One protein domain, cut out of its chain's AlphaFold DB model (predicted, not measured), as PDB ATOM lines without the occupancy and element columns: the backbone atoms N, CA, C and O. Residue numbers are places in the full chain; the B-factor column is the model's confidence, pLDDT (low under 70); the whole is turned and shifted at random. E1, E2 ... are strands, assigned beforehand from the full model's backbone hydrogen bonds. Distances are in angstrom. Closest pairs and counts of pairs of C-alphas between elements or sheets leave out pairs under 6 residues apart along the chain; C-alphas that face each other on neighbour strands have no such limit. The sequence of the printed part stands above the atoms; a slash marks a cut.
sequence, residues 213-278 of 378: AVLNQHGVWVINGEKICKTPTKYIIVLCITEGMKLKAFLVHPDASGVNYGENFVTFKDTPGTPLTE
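Overview. This is residues 213 to 278 of the 378 residues of the protein "Enigma" of Danaus plexippus plexippus (UniProt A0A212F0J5). A four-stranded sheet, E1 E2 E6 E5, is partly covered on one face by the hairpin E3 and E4, the strands of the one sheet at 80 degrees to those of the other: a small all-strand sandwich, two sheets face to face. The 66 printed residues include six strands, E1 to E6, antiparallel in both sheets, and no named helix. The whole is compact, radius of gyration of the C-alphas 11.3 A, spanning 32 by 22 by 20 A.

Arrangement. E2, residues 221 to 228, and E6, residues 265 to 272, are inner neighbours, antiparallel, with N 227 and O 266 2.9 A apart. Edge strand E1, residues 213 to 215, forms a hairpin with E2, N 222 to O 214 2.9 A; edge strand E5, residues 259 to 261, one with E6, N 260 to O 267 2.9 A. E3, residues 235 to 242, and E4, residues 246 to 252, form a hairpin, N 238 to O 250 2.8 A. The closest C-alphas of E4 and E6, Val 252 and Pro 272, are 6.6 A apart.

Along the chain. E2 measures 21.0 A and E3 20.5 A, first to last C-alpha. C-alpha 213 is at (33.716, 101.424, -7.040), C-alpha 272 at (39.711, 104.685, -12.999).

Size, cuts and confidence. The printed part has no cut and no long link; no printed residue is under 70 in pLDDT.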
ATOM      1  N   ALA A 213      32.987 100.199  -6.787       96.19
ATOM      2  CA  ALA A 213      33.716 101.424  -7.040       96.19
ATOM      3  C   ALA A 213      33.925 102.159  -5.717       96.19
ATOM      4  O   ALA A 213      32.969 102.395  -4.975       96.19
ATOM      5  N   VAL A 214      35.173 102.525  -5.433       95.62
ATOM      6  CA  VAL A 214      35.565 103.245  -4.215       95.62
ATOM      7  C   VAL A 214      36.371 104.484  -4.571       95.62
ATOM      8  O   VAL A 214      37.110 104.493  -5.555       95.62
ATOM      9  N   LEU A 215      36.225 105.546  -3.783       95.19
ATOM     10  CA  LEU A 215      37.015 106.758  -3.956       95.19
ATOM     11  C   LEU A 215      38.403 106.542  -3.339       95.19
ATOM     12  O   LEU A 215      38.517 106.208  -2.161       95.19
ATOM     13  N   ASN A 216      39.464 106.718  -4.123       92.94
ATOM     14  CA  ASN A 216      40.826 106.599  -3.609       92.94
ATOM     15  C   ASN A 216      41.279 107.875  -2.866       92.94
ATOM     16  O   ASN A 216      40.590 108.896  -2.847       92.94
ATOM     17  N   GLN A 217      42.487 107.839  -2.292       92.00
ATOM     18  CA  GLN A 217      43.080 108.965  -1.546       92.00
ATOM     19  C   GLN A 217      43.267 110.246  -2.382       92.00
ATOM     20  O   GLN A 217      43.426 111.327  -1.823       92.00
ATOM     21  N   HIS A 218      43.243 110.132  -3.711       91.31
ATOM     22  CA  HIS A 218      43.391 111.238  -4.656       91.31
ATOM     23  C   HIS A 218      42.045 111.762  -5.181       91.31
ATOM     24  O   HIS A 218      42.032 112.614  -6.065       91.31
ATOM     25  N   GLY A 219      40.915 111.260  -4.671       91.81
ATOM     26  CA  GLY A 219      39.585 111.668  -5.128       91.81
ATOM     27  C   GLY A 219      39.177 111.075  -6.481       91.81
ATOM     28  O   GLY A 219      38.263 111.591  -7.119       91.81
ATOM     29  N   VAL A 220      39.835 110.003  -6.932       94.44
ATOM     30  CA  VAL A 220      39.492 109.284  -8.168       94.44
ATOM     31  C   VAL A 220      38.730 108.013  -7.812       94.44
ATOM     32  O   VAL A 220      39.158 107.246  -6.948       94.44
ATOM     33  N   TRP A 221      37.605 107.776  -8.483       96.56
ATOM     34  CA  TRP A 221      36.868 106.523  -8.349       96.56
ATOM     35  C   TRP A 221      37.622 105.397  -9.044       96.56
ATOM     36  O   TRP A 221      37.957 105.512 -10.223       96.56
ATOM     37  N   VAL A 222      37.863 104.310  -8.318       97.44
ATOM     38  CA  VAL A 222      38.517 103.108  -8.835       97.44
ATOM     39  C   VAL A 222      37.574 101.916  -8.764       97.44
ATOM     40  O   VAL A 222      36.916 101.694  -7.748       97.44
ATOM     41  N   ILE A 223      37.501 101.167  -9.860       97.69
ATOM     42  CA  ILE A 223      36.609 100.030 -10.063       97.69
ATOM     43  C   ILE A 223      37.398  98.735  -9.880       97.69
ATOM     44  O   ILE A 223      38.486  98.573 -10.435       97.69
ATOM     45  N   ASN A 224      36.810  97.800  -9.138       96.12
ATOM     46  CA  ASN A 224      37.321  96.449  -8.950       96.12
ATOM     47  C   ASN A 224      36.188  95.432  -9.143       96.12
ATOM     48  O   ASN A 224      35.170  95.497  -8.448       96.12
ATOM     49  N   GLY A 225      36.349  94.491 -10.076       93.31
ATOM     50  CA  GLY A 225      35.344  93.457 -10.343       93.31
ATOM     51  C   GLY A 225      35.481  92.780 -11.701       93.31
ATOM     52  O   GLY A 225      36.440  93.011 -12.435       93.31
ATOM     53  N   GLU A 226      34.503  91.939 -12.035       93.25
ATOM     54  CA  GLU A 226      34.462  91.187 -13.291       93.25
ATOM     55  C   GLU A 226      33.057  91.224 -13.897       93.25
ATOM     56  O   GLU A 226      32.063  90.913 -13.233       93.25
ATOM     57  N   LYS A 227      32.974  91.568 -15.182       93.44
ATOM     58  CA  LYS A 227      31.718  91.647 -15.937       93.44
ATOM     59  C   LYS A 227      31.751  90.729 -17.144       93.44
ATOM     60  O   LYS A 227      32.806  90.518 -17.734       93.44
ATOM     61  N   ILE A 228      30.596  90.199 -17.529       91.50
ATOM     62  CA  ILE A 228      30.444  89.522 -18.817       91.50
ATOM     63  C   ILE A 228      30.576  90.578 -19.912       91.50
ATOM     64  O   ILE A 228      29.893  91.598 -19.885       91.50
ATOM     65  N   CYS A 229      31.464  90.324 -20.864       90.88
ATOM     66  CA  CYS A 229      31.735  91.206 -21.988       90.88
ATOM     67  C   CYS A 229      32.221  90.340 -23.147       90.88
ATOM     68  O   CYS A 229      33.261  89.694 -23.038       90.88
ATOM     69  N   LYS A 230      31.429  90.269 -24.219       85.69
ATOM     70  CA  LYS A 230      31.733  89.435 -25.394       85.69
ATOM     71  C   LYS A 230      32.558  90.185 -26.436       85.69
ATOM     72  O   LYS A 230      33.411  89.591 -27.083       85.69
ATOM     73  N   THR A 231      32.309  91.484 -26.572       85.81
ATOM     74  CA  THR A 231      32.967  92.332 -27.565       85.81
ATOM     75  C   THR A 231      33.721  93.450 -26.850       85.81
ATOM     76  O   THR A 231      33.090  94.255 -26.158       85.81
ATOM     77  N   PRO A 232      35.052  93.537 -27.012       90.06
ATOM     78  CA  PRO A 232      35.822  94.673 -26.531       90.06
ATOM     79  C   PRO A 232      35.346  95.985 -27.160       90.06
ATOM     80  O   PRO A 232      35.122  96.065 -28.365       90.06
ATOM     81  N   THR A 233      35.221  97.024 -26.341       91.62
ATOM     82  CA  THR A 233      34.825  98.374 -26.768       91.62
ATOM     83  C   THR A 233      35.806  99.394 -26.201       91.62
ATOM     84  O   THR A 233      36.493  99.121 -25.214       91.62
ATOM     85  N   LYS A 234      35.932 100.558 -26.848       92.62
ATOM     86  CA  LYS A 234      36.875 101.589 -26.383       92.62
ATOM     87  C   LYS A 234      36.405 102.235 -25.085       92.62
ATOM     88  O   LYS A 234      37.206 102.430 -24.179       92.62
ATOM     89  N   TYR A 235      35.114 102.536 -25.002       95.69
ATOM     90  CA  TYR A 235      34.484 103.050 -23.796       95.69
ATOM     91  C   TYR A 235      33.579 101.985 -23.191       95.69
ATOM     92  O   TYR A 235      32.838 101.316 -23.913       95.69
ATOM     93  N   ILE A 236      33.583 101.865 -21.864       96.19
ATOM     94  CA  ILE A 236      32.768 100.868 -21.163       96.19
ATOM     95  C   ILE A 236      31.961 101.554 -20.068       96.19
ATOM     96  O   ILE A 236      32.526 102.210 -19.196       96.19
ATOM     97  N   ILE A 237      30.645 101.366 -20.070       96.62
ATOM     98  CA  ILE A 237      29.795 101.709 -18.931       96.62
ATOM     99  C   ILE A 237      29.706 100.495 -18.012       96.62
ATOM    100  O   ILE A 237      29.194  99.445 -18.397       96.62
ATOM    101  N   VAL A 238      30.178 100.643 -16.779       96.19
ATOM    102  CA  VAL A 238      30.221  99.574 -15.780       96.19
ATOM    103  C   VAL A 238      29.266  99.902 -14.643       96.19
ATOM    104  O   VAL A 238      29.394 100.942 -13.992       96.19
ATOM    105  N   LEU A 239      28.316  99.005 -14.372       94.19
ATOM    106  CA  LEU A 239      27.494  99.108 -13.169       94.19
ATOM    107  C   LEU A 239      28.303  98.603 -11.968       94.19
ATOM    108  O   LEU A 239      28.821  97.482 -11.996       94.19
ATOM    109  N   CYS A 240      28.381  99.414 -10.917       93.06
ATOM    110  CA  CYS A 240      29.158  99.142  -9.712       93.06
ATOM    111  C   CYS A 240      28.318  99.385  -8.450       93.06
ATOM    112  O   CYS A 240      27.436 100.243  -8.440       93.06
ATOM    113  N   ILE A 241      28.633  98.676  -7.368       91.06
ATOM    114  CA  ILE A 241      28.192  99.033  -6.020       91.06
ATOM    115  C   ILE A 241      29.176 100.042  -5.432       91.06
ATOM    116  O   ILE A 241      30.390  99.916  -5.576       91.06
ATOM    117  N   THR A 242      28.638 101.044  -4.754       91.12
ATOM    118  CA  THR A 242      29.392 102.048  -3.999       91.12
ATOM    119  C   THR A 242      29.110 101.911  -2.502       91.12
ATOM    120  O   THR A 242      28.289 101.085  -2.085       91.12
ATOM    121  N   GLU A 243      29.797 102.698  -1.670       84.50
ATOM    122  CA  GLU A 243      29.553 102.720  -0.223       84.50
ATOM    123  C   GLU A 243      28.056 102.891   0.100       84.50
ATOM    124  O   GLU A 243      27.355 103.716  -0.490       84.50
ATOM    125  N   GLY A 244      27.552 102.081   1.038       79.62
ATOM    126  CA  GLY A 244      26.128 102.048   1.388       79.62
ATOM    127  C   GLY A 244      25.254 101.173   0.481       79.62
ATOM    128  O   GLY A 244      24.041 101.350   0.489       79.62
ATOM    129  N   MET A 245      25.847 100.238  -0.279       80.25
ATOM    130  CA  MET A 245      25.142  99.278  -1.149       80.25
ATOM    131  C   MET A 245      24.322  99.936  -2.274       80.25
ATOM    132  O   MET A 245      23.358  99.356  -2.767       80.25
ATOM    133  N   LYS A 246      24.710 101.146  -2.695       84.25
ATOM    134  CA  LYS A 246      24.053 101.875  -3.790       84.25
ATOM    135  C   LYS A 246      24.640 101.489  -5.138       84.25
ATOM    136  O   LYS A 246      25.866 101.447  -5.282       84.25
ATOM    137  N   LEU A 247      23.778 101.266  -6.127       87.69
ATOM    138  CA  LEU A 247      24.183 100.987  -7.502       87.69
ATOM    139  C   LEU A 247      24.453 102.290  -8.251       87.69
ATOM    140  O   LEU A 247      23.645 103.215  -8.233       87.69
ATOM    141  N   LYS A 248      25.589 102.354  -8.940       91.38
ATOM    142  CA  LYS A 248      25.966 103.506  -9.755       91.38
ATOM    143  C   LYS A 248      26.700 103.064 -11.013       91.38
ATOM    144  O   LYS A 248      27.480 102.114 -10.988       91.38
ATOM    145  N   ALA A 249      26.442 103.754 -12.118       95.06
ATOM    146  CA  ALA A 249      27.148 103.533 -13.370       95.06
ATOM    147  C   ALA A 249      28.410 104.401 -13.451       95.06
ATOM    148  O   ALA A 249      28.422 105.556 -13.016       95.06
ATOM    149  N   PHE A 250      29.465 103.837 -14.029       96.81
ATOM    150  CA  PHE A 250      30.741 104.505 -14.245       96.81
ATOM    151  C   PHE A 250      31.178 104.345 -15.694       96.81
ATOM    152  O   PHE A 250      31.108 103.248 -16.242       96.81
ATOM    153  N   LEU A 251      31.662 105.426 -16.294       97.56
ATOM    154  CA  LEU A 251      32.318 105.417 -17.592       97.56
ATOM    155  C   LEU A 251      33.810 105.126 -17.411       97.56
ATOM    156  O   LEU A 251      34.531 105.901 -16.780       97.56
ATOM    157  N   VAL A 252      34.271 104.027 -17.993       97.62
ATOM    158  CA  VAL A 252      35.686 103.707 -18.174       97.62
ATOM    159  C   VAL A 252      36.117 104.240 -19.538       97.62
ATOM    160  O   VAL A 252      35.494 103.933 -20.557       97.62
ATOM    161  N   HIS A 253      37.156 105.073 -19.529       95.69
ATOM    162  CA  HIS A 253      37.723 105.704 -20.724       95.69
ATOM    163  C   HIS A 253      38.657 104.745 -21.485       95.69
ATOM    164  O   HIS A 253      39.124 103.765 -20.894       95.69
ATOM    165  N   PRO A 254      38.970 105.032 -22.763       94.12
ATOM    166  CA  PRO A 254      39.911 104.248 -23.548       94.12
ATOM    167  C   PRO A 254      41.271 104.169 -22.861       94.12
ATOM    168  O   PRO A 254      41.706 105.118 -22.206       94.12
ATOM    169  N   ASP A 255      41.928 103.020 -23.003       92.81
ATOM    170  CA  ASP A 255      43.271 102.753 -22.473       92.81
ATOM    171  C   ASP A 255      43.418 102.939 -20.949       92.81
ATOM    172  O   ASP A 255      44.532 103.038 -20.424       92.81
ATOM    173  N   ALA A 256      42.303 102.950 -20.207       95.31
ATOM    174  CA  ALA A 256      42.321 103.000 -18.752       95.31
ATOM    175  C   ALA A 256      43.102 101.810 -18.170       95.31
ATOM    176  O   ALA A 256      42.905 100.648 -18.537       95.31
ATOM    177  N   SER A 257      43.985 102.095 -17.210       96.31
ATOM    178  CA  SER A 257      44.781 101.063 -16.551       96.31
ATOM    179  C   SER A 257      43.899 100.048 -15.823       96.31
ATOM    180  O   SER A 257      42.869 100.393 -15.243       96.31
ATOM    181  N   GLY A 258      44.334  98.789 -15.797       95.75
ATOM    182  CA  GLY A 258      43.658  97.741 -15.031       95.75
ATOM    183  C   GLY A 258      42.458  97.094 -15.724       95.75
ATOM    184  O   GLY A 258      41.847  96.215 -15.125       95.75
ATOM    185  N   VAL A 259      42.143  97.483 -16.965       96.94
ATOM    186  CA  VAL A 259      41.178  96.778 -17.820       96.94
ATOM    187  C   VAL A 259      41.872  95.590 -18.484       96.94
ATOM    188  O   VAL A 259      42.899  95.756 -19.143       96.94
ATOM    189  N   ASN A 260      41.320  94.388 -18.327       95.25
ATOM    190  CA  ASN A 260      41.817  93.190 -18.999       95.25
ATOM    191  C   ASN A 260      40.664  92.379 -19.599       95.25
ATOM    192  O   ASN A 260      39.736  91.995 -18.886       95.25
ATOM    193  N   TYR A 261      40.739  92.112 -20.901       93.00
ATOM    194  CA  TYR A 261      39.749  91.329 -21.631       93.00
ATOM    195  C   TYR A 261      40.116  89.842 -21.621       93.00
ATOM    196  O   TYR A 261      41.185  89.441 -22.079       93.00
ATOM    197  N   GLY A 262      39.203  89.022 -21.106       88.56
ATOM    198  CA  GLY A 262      39.176  87.580 -21.321       88.56
ATOM    199  C   GLY A 262      38.316  87.209 -22.533       88.56
ATOM    200  O   GLY A 262      37.859  88.068 -23.276       88.56
ATOM    201  N   GLU A 263      38.061  85.913 -22.715       85.44
ATOM    202  CA  GLU A 263      37.295  85.407 -23.867       85.44
ATOM    203  C   GLU A 263      35.834  85.897 -23.894       85.44
ATOM    204  O   GLU A 263      35.317  86.224 -24.952       85.44
ATOM    205  N   ASN A 264      35.171  85.960 -22.733       88.88
ATOM    206  CA  ASN A 264      33.760  86.368 -22.600       88.88
ATOM    207  C   ASN A 264      33.516  87.256 -21.366       88.88
ATOM    208  O   ASN A 264      32.401  87.348 -20.844       88.88
ATOM    209  N   PHE A 265      34.575  87.858 -20.832       92.19
ATOM    210  CA  PHE A 265      34.499  88.703 -19.650       92.19
ATOM    211  C   PHE A 265      35.571  89.785 -19.685       92.19
ATOM    212  O   PHE A 265      36.585  89.650 -20.362       92.19
ATOM    213  N   VAL A 266      35.351  90.840 -18.914       94.75
ATOM    214  CA  VAL A 266      36.311  91.910 -18.664       94.75
ATOM    215  C   VAL A 266      36.545  92.015 -17.161       94.75
ATOM    216  O   VAL A 266      35.600  91.972 -16.367       94.75
ATOM    217  N   THR A 267      37.810  92.120 -16.772       95.50
ATOM    218  CA  THR A 267      38.239  92.309 -15.386       95.50
ATOM    219  C   THR A 267      38.723  93.743 -15.209       95.50
ATOM    220  O   THR A 267      39.475  94.257 -16.037       95.50
ATOM    221  N   PHE A 268      38.308  94.360 -14.106       96.94
ATOM    222  CA  PHE A 268      38.721  95.687 -13.669       96.94
ATOM    223  C   PHE A 268      39.541  95.548 -12.391       96.94
ATOM    224  O   PHE A 268      39.073  94.942 -11.421       96.94
ATOM    225  N   LYS A 269      40.757  96.092 -12.392       97.00
ATOM    226  CA  LYS A 269      41.652  96.105 -11.234       97.00
ATOM    227  C   LYS A 269      42.195  97.508 -11.012       97.00
ATOM    228  O   LYS A 269      43.063  97.953 -11.757       97.00
ATOM    229  N   ASP A 270      41.692  98.170  -9.978       96.75
ATOM    230  CA  ASP A 270      41.995  99.570  -9.663       96.75
ATOM    231  C   ASP A 270      41.805 100.499 -10.877       96.75
ATOM    232  O   ASP A 270      42.576 101.429 -11.116       96.75
ATOM    233  N   THR A 271      40.768 100.222 -11.673       98.06
ATOM    234  CA  THR A 271      40.517 100.925 -12.933       98.06
ATOM    235  C   THR A 271      39.830 102.261 -12.680       98.06
ATOM    236  O   THR A 271      38.766 102.271 -12.059       98.06
ATOM    237  N   PRO A 272      40.362 103.394 -13.170       97.62
ATOM    238  CA  PRO A 272      39.711 104.685 -12.999       97.62
ATOM    239  C   PRO A 272      38.375 104.737 -13.752       97.62
ATOM    240  O   PRO A 272      38.297 104.381 -14.929       97.62
ATOM    241  N   GLY A 273      37.330 105.216 -13.079       96.56
ATOM    242  CA  GLY A 273      35.995 105.383 -13.652       96.56
ATOM    243  C   GLY A 273      35.433 106.781 -13.405       96.56
ATOM    244  O   GLY A 273      35.568 107.336 -12.318       96.56
ATOM    245  N   THR A 274      34.764 107.359 -14.400       96.50
ATOM    246  CA  THR A 274      34.008 108.610 -14.237       96.50
ATOM    247  C   THR A 274      32.581 108.277 -13.804       96.50
ATOM    248  O   THR A 274      31.874 107.613 -14.561       96.50
ATOM    249  N   PRO A 275      32.125 108.689 -12.610       95.25
ATOM    250  CA  PRO A 275      30.771 108.392 -12.158       95.25
ATOM    251  C   PRO A 275      29.729 109.139 -12.995       95.25
ATOM    252  O   PRO A 275      29.872 110.336 -13.237       95.25
ATOM    253  N   LEU A 276      28.637 108.462 -13.342       95.31
ATOM    254  CA  LEU A 276      27.443 109.099 -13.894       95.31
ATOM    255  C   LEU A 276      26.625 109.647 -12.711       95.31
ATOM    256  O   LEU A 276      25.889 108.905 -12.063       95.31
ATOM    257  N   THR A 277      26.869 110.902 -12.323       91.31
ATOM    258  CA  THR A 277      26.291 111.535 -11.120       91.31
ATOM    259  C   THR A 277      24.910 112.130 -11.331       91.31
ATOM    260  O   THR A 277      24.157 112.191 -10.364       91.31
ATOM    261  N   GLU A 278      24.595 112.565 -12.549       92.62
ATOM    262  CA  GLU A 278      23.365 113.317 -12.835       92.62
ATOM    263  C   GLU A 278      22.138 112.408 -13.002       92.62
ATOM    264  O   GLU A 278      21.004 112.849 -12.825       92.62
TER     265      GLU A 278